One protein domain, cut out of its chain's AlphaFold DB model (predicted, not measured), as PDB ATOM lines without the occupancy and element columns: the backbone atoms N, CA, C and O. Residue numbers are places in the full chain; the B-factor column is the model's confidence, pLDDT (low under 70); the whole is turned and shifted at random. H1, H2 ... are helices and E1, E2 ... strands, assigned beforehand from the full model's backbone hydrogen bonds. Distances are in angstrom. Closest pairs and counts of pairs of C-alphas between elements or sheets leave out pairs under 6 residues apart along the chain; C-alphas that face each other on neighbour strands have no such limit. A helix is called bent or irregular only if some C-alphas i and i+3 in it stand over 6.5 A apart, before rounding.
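Overview. This is residues 2 to 110 of the 506 residues of an uncharacterized protein of Thermocladium modestius (UniProt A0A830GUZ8). A small four-stranded parallel sheet has H1 over one face, while most of the other helices gather round H4, which packs on H2, H3 and H5. Beyond that group the chain runs out along E4 and folds back on itself through residues 57 to 64, at one end of the longest axis. The printed part has 109 residues with five named helices and five named strands, in the order E1 H1 E2 H2 E3 H3 E4 H4 E5 H5; the sheet's order is E2 E1 E3 E5, all parallel, and the class is mixed, helices and strands. It is compact, with a radius of gyration of the C-alphas of 14.0 A and spans of 41 by 32 by 19 A.

Arrangement. E1, residues 3 to 6, is an inner strand. H1, residues 9 to 17, is on the sheet at a height over the sheet of 9.4 A, with the C-alphas of Val 5 and Thr 12 the closest to E1, 7.3 A apart. It runs along the strands, at 23 degrees to E1 on the local plane. E2, residues 25 to 27, is an edge strand parallel to E1 at 29 degrees, with N 5 and O 26 within hydrogen-bond range at 2.9 A. E1, H1 and E2 form a strand-helix-strand unit, two parallel neighbour strands joined through a helix, with a right-handed crossover. H2, residues 30 to 35, only grazes the sheet, with residues 30 to 33. E3, residues 41 to 45, is parallel to E1 at 25 degrees, with N 43 and O 4 at 2.8 A. E2, H2 and E3 form a split unit, with E1 between the two strands; its crossover is right-handed. H3, residues 46 to 53, only grazes the sheet, with residues 46 to 49. E4, residues 54 to 56, pairs with no named strand, but pairs antiparallel with residues 63 to 64. H4, residues 69 to 79, is the hub. It touches H2, closest at the C-alphas of Ala 34 and Glu 73, 6.0 A apart, at a shallow tilt of 33 degrees, only just short of steep. It touches H3, closest at the C-alphas of Ser 52 and Val 70, 7.0 A apart, and is only just about perpendicular to it at 71 degrees. E5, residues 83 to 87, is the other edge strand, parallel to E3 at 19 degrees, with N 85 and O 42 at 2.9 A. H5, residues 90 to 107, touches H4 with residues 99 to 107 alone, closest at the C-alphas of Ile 75 and Ser 103, 4.6 A apart, at a steep tilt of 60 degrees. H3 and H5 are near each other, and H1 touches no helix. Every O i to N i+4 pair is within hydrogen-bond range in H1 and H4; the counts are 12 of 14 in H5, 2 of 4 in H3 and 0 of 2 in H2, where 2 of 3 O i to N i+3 pairs are.

Along the chain. E1 begins at C-alpha 3, (-54.257, 4.684, 7.137), and is 10.0 A long. H1 measures 12.5 A, E2 6.6 A, H2 9.9 A, E3 13.7 A, H3 9.9 A and E4 5.8 A. H4 begins at C-alpha 69, (-37.979, -9.295, 3.898), and measures 15.4 A; E5 measures 13.1 A. H5, 25.5 A, ends at C-alpha 107, (-40.820, -1.455, -7.808). Three helices are irregular: H2 only just, with C-alphas 31 and 34 6.6 A apart, H3 with C-alphas 48 and 51 7.1 A apart, and H5 with C-alphas 91 and 94 7.7 A apart.

Size, cuts and confidence. The two C-alphas farthest apart are those of Ser 23 and Gly 60, 42.4 A. The printed part has no cut. The link from E4 to H4, 12 residues, is long. Mean pLDDT of the printed part is 81.2, and it is under 70 at residue 19, residues 57 to 62, residues 90 and 94, and residues 109 to 110.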
ATOM      1  N   PRO A   2     -58.444   4.541   4.594       83.12
ATOM      2  CA  PRO A   2     -57.819   4.092   5.834       83.12
ATOM      3  C   PRO A   2     -56.302   4.320   5.790       83.12
ATOM      4  O   PRO A   2     -55.702   4.241   4.721       83.12
ATOM      5  N   ILE A   3     -55.707   4.594   6.949       83.88
ATOM      6  CA  ILE A   3     -54.257   4.684   7.137       83.88
ATOM      7  C   ILE A   3     -53.836   3.464   7.937       83.88
ATOM      8  O   ILE A   3     -54.258   3.284   9.081       83.88
ATOM      9  N   TYR A   4     -53.035   2.612   7.320       91.31
ATOM     10  CA  TYR A   4     -52.516   1.408   7.939       91.31
ATOM     11  C   TYR A   4     -51.257   1.747   8.737       91.31
ATOM     12  O   TYR A   4     -50.381   2.440   8.232       91.31
ATOM     13  N   VAL A   5     -51.163   1.305   9.990       89.75
ATOM     14  CA  VAL A   5     -50.062   1.696  10.886       89.75
ATOM     15  C   VAL A   5     -49.339   0.462  11.400       89.75
ATOM     16  O   VAL A   5     -49.949  -0.388  12.047       89.75
ATOM     17  N   ILE A   6     -48.037   0.390  11.129       91.06
ATOM     18  CA  ILE A   6     -47.108  -0.612  11.657       91.06
ATOM     19  C   ILE A   6     -46.277   0.094  12.723       91.06
ATOM     20  O   ILE A   6     -45.246   0.683  12.419       91.06
ATOM     21  N   GLY A   7     -46.757   0.110  13.963       86.81
ATOM     22  CA  GLY A   7     -46.147   0.933  15.000       86.81
ATOM     23  C   GLY A   7     -46.782   0.762  16.374       86.81
ATOM     24  O   GLY A   7     -47.857   0.164  16.498       86.81
ATOM     25  N   PRO A   8     -46.136   1.290  17.424       85.19
ATOM     26  CA  PRO A   8     -46.703   1.327  18.761       85.19
ATOM     27  C   PRO A   8     -47.978   2.181  18.796       85.19
ATOM     28  O   PRO A   8     -48.203   3.060  17.963       85.19
ATOM     29  N   ALA A   9     -48.801   1.975  19.828       83.25
ATOM     30  CA  ALA A   9     -50.031   2.747  20.031       83.25
ATOM     31  C   ALA A   9     -49.788   4.268  20.114       83.25
ATOM     32  O   ALA A   9     -50.693   5.043  19.813       83.25
ATOM     33  N   ILE A  10     -48.569   4.691  20.473       82.62
ATOM     34  CA  ILE A  10     -48.170   6.101  20.541       82.62
ATOM     35  C   ILE A  10     -48.227   6.777  19.163       82.62
ATOM     36  O   ILE A  10     -48.784   7.863  19.048       82.62
ATOM     37  N   LEU A  11     -47.818   6.084  18.094       80.44
ATOM     38  CA  LEU A  11     -47.885   6.605  16.726       80.44
ATOM     39  C   LEU A  11     -49.342   6.806  16.279       80.44
ATOM     40  O   LEU A  11     -49.687   7.778  15.616       80.44
ATOM     41  N   THR A  12     -50.246   5.923  16.713       80.31
ATOM     42  CA  THR A  12     -51.694   6.089  16.478       80.31
ATOM     43  C   THR A  12     -52.258   7.308  17.218       80.31
ATOM     44  O   THR A  12     -53.140   7.996  16.696       80.31
ATOM     45  N   GLN A  13     -51.759   7.596  18.424       78.06
ATOM     46  CA  GLN A  13     -52.160   8.773  19.200       78.06
ATOM     47  C   GLN A  13     -51.649  10.070  18.565       78.06
ATOM     48  O   GLN A  13     -52.412  11.029  18.485       78.06
ATOM     49  N   GLU A  14     -50.419  10.084  18.053       77.56
ATOM     50  CA  GLU A  14     -49.841  11.224  17.326       77.56
ATOM     51  C   GLU A  14     -50.601  11.520  16.029       77.56
ATOM     52  O   GLU A  14     -50.978  12.660  15.773       77.56
ATOM     53  N   LEU A  15     -50.943  10.492  15.249       73.25
ATOM     54  CA  LEU A  15     -51.792  10.659  14.063       73.25
ATOM     55  C   LEU A  15     -53.174  11.228  14.429       73.25
ATOM     56  O   LEU A  15     -53.717  12.083  13.728       73.25
ATOM     57  N   THR A  16     -53.740  10.795  15.557       76.06
ATOM     58  CA  THR A  16     -55.026  11.316  16.042       76.06
ATOM     59  C   THR A  16     -54.913  12.771  16.513       76.06
ATOM     60  O   THR A  16     -55.825  13.564  16.271       76.06
ATOM     61  N   SER A  17     -53.798  13.156  17.148       71.31
ATOM     62  CA  SER A  17     -53.587  14.512  17.673       71.31
ATOM     63  C   SER A  17     -53.401  15.563  16.576       71.31
ATOM     64  O   SER A  17     -53.794  16.711  16.771       71.31
ATOM     65  N   ILE A  18     -52.907  15.165  15.397       73.81
ATOM     66  CA  ILE A  18     -52.822  16.024  14.202       73.81
ATOM     67  C   ILE A  18     -54.121  16.050  13.372       73.81
ATOM     68  O   ILE A  18     -54.152  16.618  12.282       73.81
ATOM     69  N   GLY A  19     -55.210  15.463  13.884       69.19
ATOM     70  CA  GLY A  19     -56.554  15.583  13.311       69.19
ATOM     71  C   GLY A  19     -57.020  14.408  12.446       69.19
ATOM     72  O   GLY A  19     -58.074  14.504  11.814       69.19
ATOM     73  N   ILE A  20     -56.293  13.285  12.415       74.06
ATOM     74  CA  ILE A  20     -56.740  12.079  11.703       74.06
ATOM     75  C   ILE A  20     -57.784  11.351  12.550       74.06
ATOM     76  O   ILE A  20     -57.561  11.013  13.710       74.06
ATOM     77  N   ASN A  21     -58.949  11.069  11.964       77.94
ATOM     78  CA  ASN A  21     -60.006  10.353  12.667       77.94
ATOM     79  C   ASN A  21     -59.551   8.925  13.021       77.94
ATOM     80  O   ASN A  21     -59.250   8.132  12.129       77.94
ATOM     81  N   GLN A  22     -59.580   8.575  14.311       81.44
ATOM     82  CA  GLN A  22     -59.160   7.269  14.832       81.44
ATOM     83  C   GLN A  22     -59.829   6.080  14.118       81.44
ATOM     84  O   GLN A  22     -59.208   5.037  13.935       81.44
ATOM     85  N   SER A  23     -61.076   6.228  13.657       83.88
ATOM     86  CA  SER A  23     -61.787   5.172  12.914       83.88
ATOM     87  C   SER A  23     -61.138   4.814  11.567       83.88
ATOM     88  O   SER A  23     -61.332   3.697  11.067       83.88
ATOM     89  N   LEU A  24     -60.346   5.732  11.000       83.25
ATOM     90  CA  LEU A  24     -59.592   5.562   9.758       83.25
ATOM     91  C   LEU A  24     -58.219   4.920   9.985       83.25
ATOM     92  O   LEU A  24     -57.640   4.428   9.021       83.25
ATOM     93  N   ILE A  25     -57.716   4.877  11.219       86.06
ATOM     94  CA  ILE A  25     -56.417   4.279  11.534       86.06
ATOM     95  C   ILE A  25     -56.593   2.770  11.738       86.06
ATOM     96  O   ILE A  25     -57.432   2.325  12.526       86.06
ATOM     97  N   LYS A  26     -55.826   1.967  10.999       92.25
ATOM     98  CA  LYS A  26     -55.886   0.500  11.006       92.25
ATOM     99  C   LYS A  26     -54.525  -0.076  11.406       92.25
ATOM    100  O   LYS A  26     -53.631  -0.143  10.566       92.25
ATOM    101  N   PRO A  27     -54.344  -0.507  12.665       90.81
ATOM    102  CA  PRO A  27     -53.112  -1.164  13.082       90.81
ATOM    103  C   PRO A  27     -52.906  -2.474  12.318       90.81
ATOM    104  O   PRO A  27     -53.830  -3.283  12.215       90.81
ATOM    105  N   ILE A  28     -51.699  -2.677  11.799       92.69
ATOM    106  CA  ILE A  28     -51.282  -3.881  11.078       92.69
ATOM    107  C   ILE A  28     -49.839  -4.253  11.455       92.69
ATOM    108  O   ILE A  28     -49.118  -3.497  12.099       92.69
ATOM    109  N   THR A  29     -49.408  -5.436  11.038       89.19
ATOM    110  CA  THR A  29     -48.024  -5.915  11.139       89.19
ATOM    111  C   THR A  29     -47.319  -5.809   9.788       89.19
ATOM    112  O   THR A  29     -47.975  -5.764   8.749       89.19
ATOM    113  N   ILE A  30     -45.981  -5.823   9.777       85.88
ATOM    114  CA  ILE A  30     -45.195  -5.716   8.536       85.88
ATOM    115  C   ILE A  30     -45.546  -6.801   7.504       85.88
ATOM    116  O   ILE A  30     -45.656  -6.514   6.320       85.88
ATOM    117  N   ASN A  31     -45.849  -8.023   7.955       84.06
ATOM    118  CA  ASN A  31     -46.232  -9.138   7.080       84.06
ATOM    119  C   ASN A  31     -47.624  -8.971   6.447       84.06
ATOM    120  O   ASN A  31     -47.982  -9.710   5.534       84.06
ATOM    121  N   GLN A  32     -48.437  -8.041   6.953       88.56
ATOM    122  CA  GLN A  32     -49.746  -7.720   6.384       88.56
ATOM    123  C   GLN A  32     -49.652  -6.636   5.304       88.56
ATOM    124  O   GLN A  32     -50.651  -6.390   4.631       88.56
ATOM    125  N   LEU A  33     -48.473  -6.028   5.098       87.44
ATOM    126  CA  LEU A  33     -48.263  -4.978   4.102       87.44
ATOM    127  C   LEU A  33     -48.494  -5.493   2.671       87.44
ATOM    128  O   LEU A  33     -49.157  -4.817   1.888       87.44
ATOM    129  N   ALA A  34     -48.053  -6.710   2.330       81.88
ATOM    130  CA  ALA A  34     -48.369  -7.349   1.043       81.88
ATOM    131  C   ALA A  34     -49.866  -7.612   0.805       81.88
ATOM    132  O   ALA A  34     -50.278  -7.762  -0.342       81.88
ATOM    133  N   GLY A  35     -50.673  -7.705   1.867       83.56
ATOM    134  CA  GLY A  35     -52.096  -8.048   1.787       83.56
ATOM    135  C   GLY A  35     -53.040  -6.848   1.708       83.56
ATOM    136  O   GLY A  35     -54.256  -7.039   1.751       83.56
ATOM    137  N   LEU A  36     -52.511  -5.622   1.653       90.00
ATOM    138  CA  LEU A  36     -53.327  -4.414   1.588       90.00
ATOM    139  C   LEU A  36     -53.989  -4.240   0.211       90.00
ATOM    140  O   LEU A  36     -53.432  -4.671  -0.801       90.00
ATOM    141  N   PRO A  37     -55.164  -3.581   0.143       89.56
ATOM    142  CA  PRO A  37     -55.726  -3.134  -1.129       89.56
ATOM    143  C   PRO A  37     -54.751  -2.212  -1.876       89.56
ATOM    144  O   PRO A  37     -54.063  -1.419  -1.242       89.56
ATOM    145  N   ASN A  38     -54.737  -2.261  -3.208       85.44
ATOM    146  CA  ASN A  38     -53.901  -1.371  -4.022       85.44
ATOM    147  C   ASN A  38     -54.236   0.110  -3.776       85.44
ATOM    148  O   ASN A  38     -55.414   0.467  -3.665       85.44
ATOM    149  N   GLY A  39     -53.216   0.969  -3.755       77.62
ATOM    150  CA  GLY A  39     -53.373   2.406  -3.520       77.62
ATOM    151  C   GLY A  39     -53.624   2.757  -2.053       77.62
ATOM    152  O   GLY A  39     -54.240   3.783  -1.761       77.62
ATOM    153  N   SER A  40     -53.213   1.892  -1.124       86.81
ATOM    154  CA  SER A  40     -53.352   2.115   0.319       86.81
ATOM    155  C   SER A  40     -52.318   3.110   0.851       86.81
ATOM    156  O   SER A  40     -51.290   3.352   0.230       86.81
ATOM    157  N   VAL A  41     -52.562   3.667   2.043       84.00
ATOM    158  CA  VAL A  41     -51.572   4.477   2.774       84.00
ATOM    159  C   VAL A  41     -51.086   3.699   3.985       84.00
ATOM    160  O   VAL A  41     -51.906   3.301   4.815       84.00
ATOM    161  N   ALA A  42     -49.774   3.516   4.106       88.25
ATOM    162  CA  ALA A  42     -49.144   2.846   5.236       88.25
ATOM    163  C   ALA A  42     -48.098   3.746   5.908       88.25
ATOM    164  O   ALA A  42     -47.286   4.375   5.234       88.25
ATOM    165  N   VAL A  43     -48.099   3.780   7.241       87.00
ATOM    166  CA  VAL A  43     -47.078   4.444   8.063       87.00
ATOM    167  C   VAL A  43     -46.370   3.393   8.912       87.00
ATOM    168  O   VAL A  43     -47.025   2.592   9.583       87.00
ATOM    169  N   ILE A  44     -45.041   3.390   8.876       91.44
ATOM    170  CA  ILE A  44     -44.193   2.385   9.520       91.44
ATOM    171  C   ILE A  44     -43.279   3.068  10.531       91.44
ATOM    172  O   ILE A  44     -42.548   3.986  10.182       91.44
ATOM    173  N   ASP A  45     -43.297   2.601  11.771       89.38
ATOM    174  CA  ASP A  45     -42.392   3.053  12.822       89.38
ATOM    175  C   ASP A  45     -40.984   2.480  12.597       89.38
ATOM    176  O   ASP A  45     -40.785   1.259  12.608       89.38
ATOM    177  N   TRP A  46     -40.000   3.355  12.376       90.00
ATOM    178  CA  TRP A  46     -38.624   2.983  12.034       90.00
ATOM    179  C   TRP A  46     -37.972   2.024  13.036       90.00
ATOM    180  O   TRP A  46     -37.416   1.014  12.592       90.00
ATOM    181  N   PRO A  47     -38.080   2.225  14.366       89.19
ATOM    182  CA  PRO A  47     -37.524   1.299  15.352       89.19
ATOM    183  C   PRO A  47     -37.968  -0.164  15.192       89.19
ATOM    184  O   PRO A  47     -37.226  -1.063  15.587       89.19
ATOM    185  N   LEU A  48     -39.142  -0.429  14.602       88.25
ATOM    186  CA  LEU A  48     -39.638  -1.793  14.381       88.25
ATOM    187  C   LEU A  48     -38.988  -2.494  13.187       88.25
ATOM    188  O   LEU A  48     -38.899  -3.723  13.173       88.25
ATOM    189  N   VAL A  49     -38.551  -1.737  12.182       89.62
ATOM    190  CA  VAL A  49     -37.984  -2.283  10.939       89.62
ATOM    191  C   VAL A  49     -36.469  -2.138  10.857       89.62
ATOM    192  O   VAL A  49     -35.817  -2.981  10.238       89.62
ATOM    193  N   ARG A  50     -35.896  -1.146  11.551       89.44
ATOM    194  CA  ARG A  50     -34.455  -0.869  11.616       89.44
ATOM    195  C   ARG A  50     -33.611  -2.120  11.884       89.44
ATOM    196  O   ARG A  50     -32.680  -2.335  11.117       89.44
ATOM    197  N   PRO A  51     -33.924  -3.005  12.856       89.81
ATOM    198  CA  PRO A  51     -33.084  -4.178  13.135       89.81
ATOM    199  C   PRO A  51     -33.051  -5.214  12.005       89.81
ATOM    200  O   PRO A  51     -32.162  -6.056  11.964       89.81
ATOM    201  N   SER A  52     -34.042  -5.189  11.107       86.88
ATOM    202  CA  SER A  52     -34.097  -6.079   9.941       86.88
ATOM    203  C   SER A  52     -33.396  -5.488   8.719       86.88
ATOM    204  O   SER A  52     -33.214  -6.198   7.731       86.88
ATOM    205  N   ILE A  53     -33.070  -4.195   8.755       87.81
ATOM    206  CA  ILE A  53     -32.522  -3.430   7.634       87.81
ATOM    207  C   ILE A  53     -31.069  -3.057   7.913       87.81
ATOM    208  O   ILE A  53     -30.227  -3.294   7.062       87.81
ATOM    209  N   VAL A  54     -30.757  -2.515   9.088       86.88
ATOM    210  CA  VAL A  54     -29.411  -2.071   9.463       86.88
ATOM    211  C   VAL A  54     -28.633  -3.234  10.079       86.88
ATOM    212  O   VAL A  54     -29.026  -3.771  11.115       86.88
ATOM    213  N   VAL A  55     -27.530  -3.617   9.435       84.06
ATOM    214  CA  VAL A  55     -26.624  -4.702   9.848       84.06
ATOM    215  C   VAL A  55     -25.524  -4.172  10.766       84.06
ATOM    216  O   VAL A  55     -25.203  -4.804  11.773       84.06
ATOM    217  N   SER A  56     -24.968  -3.002  10.450       76.81
ATOM    218  CA  SER A  56     -23.951  -2.330  11.259       76.81
ATOM    219  C   SER A  56     -24.093  -0.807  11.160       76.81
ATOM    220  O   SER A  56     -24.532  -0.288  10.138       76.81
ATOM    221  N   ASP A  57     -23.775  -0.099  12.249       68.69
ATOM    222  CA  ASP A  57     -23.864   1.369  12.350       68.69
ATOM    223  C   ASP A  57     -22.732   1.959  13.228       68.69
ATOM    224  O   ASP A  57     -22.969   2.494  14.318       68.69
ATOM    225  N   PRO A  58     -21.450   1.779  12.854       60.62
ATOM    226  CA  PRO A  58     -20.331   2.391  13.565       60.62
ATOM    227  C   PRO A  58     -20.154   3.873  13.195       60.62
ATOM    228  O   PRO A  58     -19.198   4.203  12.508       60.62
ATOM    229  N   GLY A  59     -21.048   4.769  13.638       48.44
ATOM    230  CA  GLY A  59     -20.830   6.230  13.786       48.44
ATOM    231  C   GLY A  59     -20.280   7.033  12.588       48.44
ATOM    232  O   GLY A  59     -19.928   8.199  12.745       48.44
ATOM    233  N   GLY A  60     -20.178   6.408  11.419       50.81
ATOM    234  CA  GLY A  60     -19.506   6.895  10.214       50.81
ATOM    235  C   GLY A  60     -19.707   5.989   8.992       50.81
ATOM    236  O   GLY A  60     -19.291   6.353   7.898       50.81
ATOM    237  N   LYS A  61     -20.360   4.828   9.151       61.41
ATOM    238  CA  LYS A  61     -20.818   3.952   8.066       61.41
ATOM    239  C   LYS A  61     -22.062   3.204   8.536       61.41
ATOM    240  O   LYS A  61     -22.040   2.665   9.637       61.41
ATOM    241  N   VAL A  62     -23.102   3.141   7.706       68.62
ATOM    242  CA  VAL A  62     -24.275   2.288   7.946       68.62
ATOM    243  C   VAL A  62     -24.310   1.197   6.885       68.62
ATOM    244  O   VAL A  62     -24.320   1.476   5.688       68.62
ATOM    245  N   GLU A  63     -24.314  -0.059   7.311       76.56
ATOM    246  CA  GLU A  63     -24.474  -1.213   6.431       76.56
ATOM    247  C   GLU A  63     -25.934  -1.662   6.426       76.56
ATOM    248  O   GLU A  63     -26.526  -1.890   7.483       76.56
ATOM    249  N   VAL A  64     -26.512  -1.817   5.233       81.12
ATOM    250  CA  VAL A  64     -27.925  -2.167   5.048       81.12
ATOM    251  C   VAL A  64     -28.102  -3.501   4.323       81.12
ATOM    252  O   VAL A  64     -27.453  -3.788   3.320       81.12
ATOM    253  N   ASN A  65     -29.034  -4.321   4.802       83.44
ATOM    254  CA  ASN A  65     -29.422  -5.580   4.186       83.44
ATOM    255  C   ASN A  65     -30.543  -5.363   3.161       83.44
ATOM    256  O   ASN A  65     -31.732  -5.483   3.471       83.44
ATOM    257  N   LEU A  66     -30.163  -5.120   1.906       82.44
ATOM    258  CA  LEU A  66     -31.102  -4.960   0.787       82.44
ATOM    259  C   LEU A  66     -31.914  -6.228   0.464       82.44
ATOM    260  O   LEU A  66     -32.932  -6.154  -0.219       82.44
ATOM    261  N   THR A  67     -31.505  -7.393   0.976       82.81
ATOM    262  CA  THR A  67     -32.245  -8.661   0.823       82.81
ATOM    263  C   THR A  67     -33.259  -8.910   1.943       82.81
ATOM    264  O   THR A  67     -33.930  -9.944   1.959       82.81
ATOM    265  N   SER A  68     -33.392  -7.968   2.883       86.44
ATOM    266  CA  SER A  68     -34.329  -8.064   3.997       86.44
ATOM    267  C   SER A  68     -35.769  -8.283   3.514       86.44
ATOM    268  O   SER A  68     -36.215  -7.613   2.575       86.44
ATOM    269  N   PRO A  69     -36.555  -9.152   4.181       87.19
ATOM    270  CA  PRO A  69     -37.979  -9.295   3.898       87.19
ATOM    271  C   PRO A  69     -38.729  -7.961   3.935       87.19
ATOM    272  O   PRO A  69     -39.641  -7.772   3.140       87.19
ATOM    273  N   VAL A  70     -38.313  -7.015   4.786       90.38
ATOM    274  CA  VAL A  70     -38.924  -5.679   4.862       90.38
ATOM    275  C   VAL A  70     -38.748  -4.910   3.553       90.38
ATOM    276  O   VAL A  70     -39.716  -4.357   3.047       90.38
ATOM    277  N   ILE A  71     -37.549  -4.931   2.959       88.81
ATOM    278  CA  ILE A  71     -37.279  -4.272   1.672       88.81
ATOM    279  C   ILE A  71     -38.169  -4.862   0.574       88.81
ATOM    280  O   ILE A  71     -38.745  -4.123  -0.221       88.81
ATOM    281  N   ARG A  72     -38.367  -6.186   0.572       88.31
ATOM    282  CA  ARG A  72     -39.294  -6.849  -0.355       88.31
ATOM    283  C   ARG A  72     -40.745  -6.396  -0.162       88.31
ATOM    284  O   ARG A  72     -41.437  -6.168  -1.150       88.31
ATOM    285  N   GLU A  73     -41.209  -6.258   1.079       90.44
ATOM    286  CA  GLU A  73     -42.564  -5.765   1.369       90.44
ATOM    287  C   GLU A  73     -42.755  -4.313   0.904       90.44
ATOM    288  O   GLU A  73     -43.782  -3.996   0.302       90.44
ATOM    289  N   LEU A  74     -41.748  -3.454   1.100       90.56
ATOM    290  CA  LEU A  74     -41.745  -2.071   0.615       90.56
ATOM    291  C   LEU A  74     -41.797  -2.001  -0.918       90.56
ATOM    292  O   LEU A  74     -42.603  -1.250  -1.467       90.56
ATOM    293  N   ILE A  75     -40.998  -2.818  -1.613       88.19
ATOM    294  CA  ILE A  75     -41.009  -2.923  -3.083       88.19
ATOM    295  C   ILE A  75     -42.402  -3.330  -3.573       88.19
ATOM    296  O   ILE A  75     -42.975  -2.678  -4.446       88.19
ATOM    297  N   ASN A  76     -42.975  -4.381  -2.983       88.69
ATOM    298  CA  ASN A  76     -44.280  -4.903  -3.386       88.69
ATOM    299  C   ASN A  76     -45.411  -3.897  -3.145       88.69
ATOM    300  O   ASN A  76     -46.304  -3.782  -3.979       88.69
ATOM    301  N   ALA A  77     -45.399  -3.191  -2.014       87.38
ATOM    302  CA  ALA A  77     -46.384  -2.154  -1.716       87.38
ATOM    303  C   ALA A  77     -46.263  -0.970  -2.684       87.38
ATOM    304  O   ALA A  77     -47.254  -0.539  -3.275       87.38
ATOM    305  N   THR A  78     -45.036  -0.526  -2.952       85.38
ATOM    306  CA  THR A  78     -44.771   0.563  -3.897       85.38
ATOM    307  C   THR A  78     -45.218   0.206  -5.320       85.38
ATOM    308  O   THR A  78     -45.859   1.014  -5.988       85.38
ATOM    309  N   ALA A  79     -44.979  -1.032  -5.767       83.56
ATOM    310  CA  ALA A  79     -45.394  -1.510  -7.091       83.56
ATOM    311  C   ALA A  79     -46.924  -1.543  -7.278       83.56
ATOM    312  O   ALA A  79     -47.414  -1.464  -8.403       83.56
ATOM    313  N   ARG A  80     -47.695  -1.640  -6.185       85.44
ATOM    314  CA  ARG A  80     -49.168  -1.570  -6.206       85.44
ATOM    315  C   ARG A  80     -49.716  -0.140  -6.165       85.44
ATOM    316  O   ARG A  80     -50.934   0.029  -6.224       85.44
ATOM    317  N   GLY A  81     -48.844   0.865  -6.075       73.75
ATOM    318  CA  GLY A  81     -49.219   2.274  -5.961       73.75
ATOM    319  C   GLY A  81     -49.571   2.715  -4.540       73.75
ATOM    320  O   GLY A  81     -50.256   3.724  -4.381       73.75
ATOM    321  N   ASP A  82     -49.150   1.967  -3.515       82.31
ATOM    322  CA  ASP A  82     -49.355   2.357  -2.118       82.31
ATOM    323  C   ASP A  82     -48.445   3.546  -1.746       82.31
ATOM    324  O   ASP A  82     -47.299   3.636  -2.190       82.31
ATOM    325  N   VAL A  83     -48.933   4.451  -0.892       80.62
ATOM    326  CA  VAL A  83     -48.130   5.531  -0.298       80.62
ATOM    327  C   VAL A  83     -47.543   5.034   1.015       80.62
ATOM    328  O   VAL A  83     -48.284   4.701   1.944       80.62
ATOM    329  N   ILE A  84     -46.216   5.009   1.105       85.94
ATOM    330  CA  ILE A  84     -45.489   4.511   2.273       85.94
ATOM    331  C   ILE A  84     -44.764   5.671   2.951       85.94
ATOM    332  O   ILE A  84     -43.953   6.349   2.329       85.94
ATOM    333  N   GLY A  85     -45.044   5.880   4.235       83.00
ATOM    334  CA  GLY A  85     -44.283   6.774   5.103       83.00
ATOM    335  C   GLY A  85     -43.521   5.985   6.162       83.00
ATOM    336  O   GLY A  85     -44.076   5.066   6.766       83.00
ATOM    337  N   ILE A  86     -42.267   6.354   6.418       84.56
ATOM    338  CA  ILE A  86     -41.486   5.826   7.542       84.56
ATOM    339  C   ILE A  86     -41.346   6.935   8.582       84.56
ATOM    340  O   ILE A  86     -40.853   8.020   8.287       84.56
ATOM    341  N   TYR A  87     -41.813   6.661   9.795       83.06
ATOM    342  CA  TYR A  87     -41.687   7.551  10.938       83.06
ATOM    343  C   TYR A  87     -40.375   7.251  11.664       83.06
ATOM    344  O   TYR A  87     -40.221   6.175  12.241       83.06
ATOM    345  N   ALA A  88     -39.417   8.173  11.591       83.06
ATOM    346  CA  ALA A  88     -38.058   7.994  12.094       83.06
ATOM    347  C   ALA A  88     -37.525   9.266  12.763       83.06
ATOM    348  O   ALA A  88     -38.070  10.357  12.585       83.06
ATOM    349  N   ASN A  89     -36.426   9.127  13.504       80.06
ATOM    350  CA  ASN A  89     -35.672  10.277  13.990       80.06
ATOM    351  C   ASN A  89     -34.883  10.916  12.843       80.06
ATOM    352  O   ASN A  89     -34.417  10.221  11.945       80.06
ATOM    353  N   ALA A  90     -34.622  12.221  12.943       68.88
ATOM    354  CA  ALA A  90     -33.762  12.941  11.995       68.88
ATOM    355  C   ALA A  90     -32.325  12.376  11.912       68.88
ATOM    356  O   ALA A  90     -31.603  12.635  10.959       68.88
ATOM    357  N   SER A  91     -31.886  11.607  12.915       75.12
ATOM    358  CA  SER A  91     -30.601  10.900  12.894       75.12
ATOM    359  C   SER A  91     -30.550   9.719  11.926       75.12
ATOM    360  O   SER A  91     -29.455   9.296  11.592       75.12
ATOM    361  N   ASP A  92     -31.701   9.170  11.532       77.12
ATOM    362  CA  ASP A  92     -31.819   8.009  10.641       77.12
ATOM    363  C   ASP A  92     -32.348   8.408   9.243       77.12
ATOM    364  O   ASP A  92     -32.725   7.546   8.448       77.12
ATOM    365  N   GLU A  93     -32.440   9.713   8.966       70.19
ATOM    366  CA  GLU A  93     -33.007  10.288   7.737       70.19
ATOM    367  C   GLU A  93     -32.347   9.723   6.473       70.19
ATOM    368  O   GLU A  93     -33.033   9.264   5.566       70.19
ATOM    369  N   ASP A  94     -31.018   9.668   6.457       65.31
ATOM    370  CA  ASP A  94     -30.194   9.176   5.352       65.31
ATOM    371  C   ASP A  94     -30.482   7.711   4.994       65.31
ATOM    372  O   ASP A  94     -30.669   7.363   3.825       65.31
ATOM    373  N   VAL A  95     -30.570   6.846   6.002       75.62
ATOM    374  CA  VAL A  95     -30.860   5.419   5.821       75.62
ATOM    375  C   VAL A  95     -32.300   5.218   5.354       75.62
ATOM    376  O   VAL A  95     -32.556   4.381   4.485       75.62
ATOM    377  N   VAL A  96     -33.241   5.977   5.918       79.12
ATOM    378  CA  VAL A  96     -34.671   5.906   5.587       79.12
ATOM    379  C   VAL A  96     -34.942   6.392   4.162       79.12
ATOM    380  O   VAL A  96     -35.678   5.733   3.423       79.12
ATOM    381  N   GLU A  97     -34.326   7.494   3.743       72.50
ATOM    382  CA  GLU A  97     -34.408   7.990   2.367       72.50
ATOM    383  C   GLU A  97     -33.835   6.975   1.373       72.50
ATOM    384  O   GLU A  97     -34.480   6.671   0.366       72.50
ATOM    385  N   PHE A  98     -32.668   6.395   1.678       74.50
ATOM    386  CA  PHE A  98     -32.022   5.407   0.815       74.50
ATOM    387  C   PHE A  98     -32.906   4.179   0.571       74.50
ATOM    388  O   PHE A  98     -33.088   3.769  -0.578       74.50
ATOM    389  N   ILE A  99     -33.498   3.593   1.618       81.19
ATOM    390  CA  ILE A  99     -34.342   2.399   1.449       81.19
ATOM    391  C   ILE A  99     -35.639   2.702   0.699       81.19
ATOM    392  O   ILE A  99     -36.094   1.855  -0.067       81.19
ATOM    393  N   LEU A 100     -36.224   3.892   0.875       80.44
ATOM    394  CA  LEU A 100     -37.425   4.298   0.146       80.44
ATOM    395  C   LEU A 100     -37.111   4.508  -1.337       80.44
ATOM    396  O   LEU A 100     -37.839   3.994  -2.188       80.44
ATOM    397  N   ALA A 101     -35.997   5.177  -1.649       73.50
ATOM    398  CA  ALA A 101     -35.517   5.343  -3.018       73.50
ATOM    399  C   ALA A 101     -35.217   3.984  -3.674       73.50
ATOM    400  O   ALA A 101     -35.703   3.712  -4.774       73.50
ATOM    401  N   TYR A 102     -34.495   3.098  -2.975       77.38
ATOM    402  CA  TYR A 102     -34.182   1.743  -3.438       77.38
ATOM    403  C   TYR A 102     -35.446   0.923  -3.712       77.38
ATOM    404  O   TYR A 102     -35.602   0.336  -4.787       77.38
ATOM    405  N   SER A 103     -36.384   0.898  -2.761       83.06
ATOM    406  CA  SER A 103     -37.642   0.166  -2.910       83.06
ATOM    407  C   SER A 103     -38.484   0.693  -4.068       83.06
ATOM    408  O   SER A 103     -39.087  -0.103  -4.790       83.06
ATOM    409  N   TRP A 104     -38.491   2.008  -4.287       77.50
ATOM    410  CA  TRP A 104     -39.177   2.629  -5.414       77.50
ATOM    411  C   TRP A 104     -38.536   2.274  -6.758       77.50
ATOM    412  O   TRP A 104     -39.248   1.824  -7.655       77.50
ATOM    413  N   ALA A 105     -37.207   2.355  -6.881       72.62
ATOM    414  CA  ALA A 105     -36.488   1.976  -8.103       72.62
ATOM    415  C   ALA A 105     -36.746   0.521  -8.512       72.62
ATOM    416  O   ALA A 105     -37.047   0.224  -9.670       72.62
ATOM    417  N   ARG A 106     -36.717  -0.387  -7.534       77.50
ATOM    418  CA  ARG A 106     -37.001  -1.810  -7.743       77.50
ATOM    419  C   ARG A 106     -38.461  -2.081  -8.086       77.50
ATOM    420  O   ARG A 106     -38.732  -2.986  -8.871       77.50
ATOM    421  N   ALA A 107     -39.395  -1.314  -7.527       81.38
ATOM    422  CA  ALA A 107     -40.820  -1.455  -7.808       81.38
ATOM    423  C   ALA A 107     -41.185  -1.071  -9.250       81.38
ATOM    424  O   ALA A 107     -42.073  -1.684  -9.837       81.38
ATOM    425  N   VAL A 108     -40.491  -0.088  -9.832       72.31
ATOM    426  CA  VAL A 108     -40.770   0.403 -11.194       72.31
ATOM    427  C   VAL A 108     -40.002  -0.341 -12.292       72.31
ATOM    428  O   VAL A 108     -40.145   0.010 -13.462       72.31
ATOM    429  N   ASN A 109     -39.206  -1.361 -11.934       67.75
ATOM    430  CA  ASN A 109     -38.391  -2.195 -12.835       67.75
ATOM    431  C   ASN A 109     -37.501  -1.402 -13.821       67.75
ATOM    432  O   ASN A 109     -37.140  -1.902 -14.882       67.75
ATOM    433  N   ASN A 110     -37.174  -0.158 -13.471       59.41
ATOM    434  CA  ASN A 110     -36.393   0.786 -14.264       59.41
ATOM    435  C   ASN A 110     -35.299   1.342 -13.356       59.41
ATOM    436  O   ASN A 110     -35.376   2.478 -12.892       59.41
TER     437      ASN A 110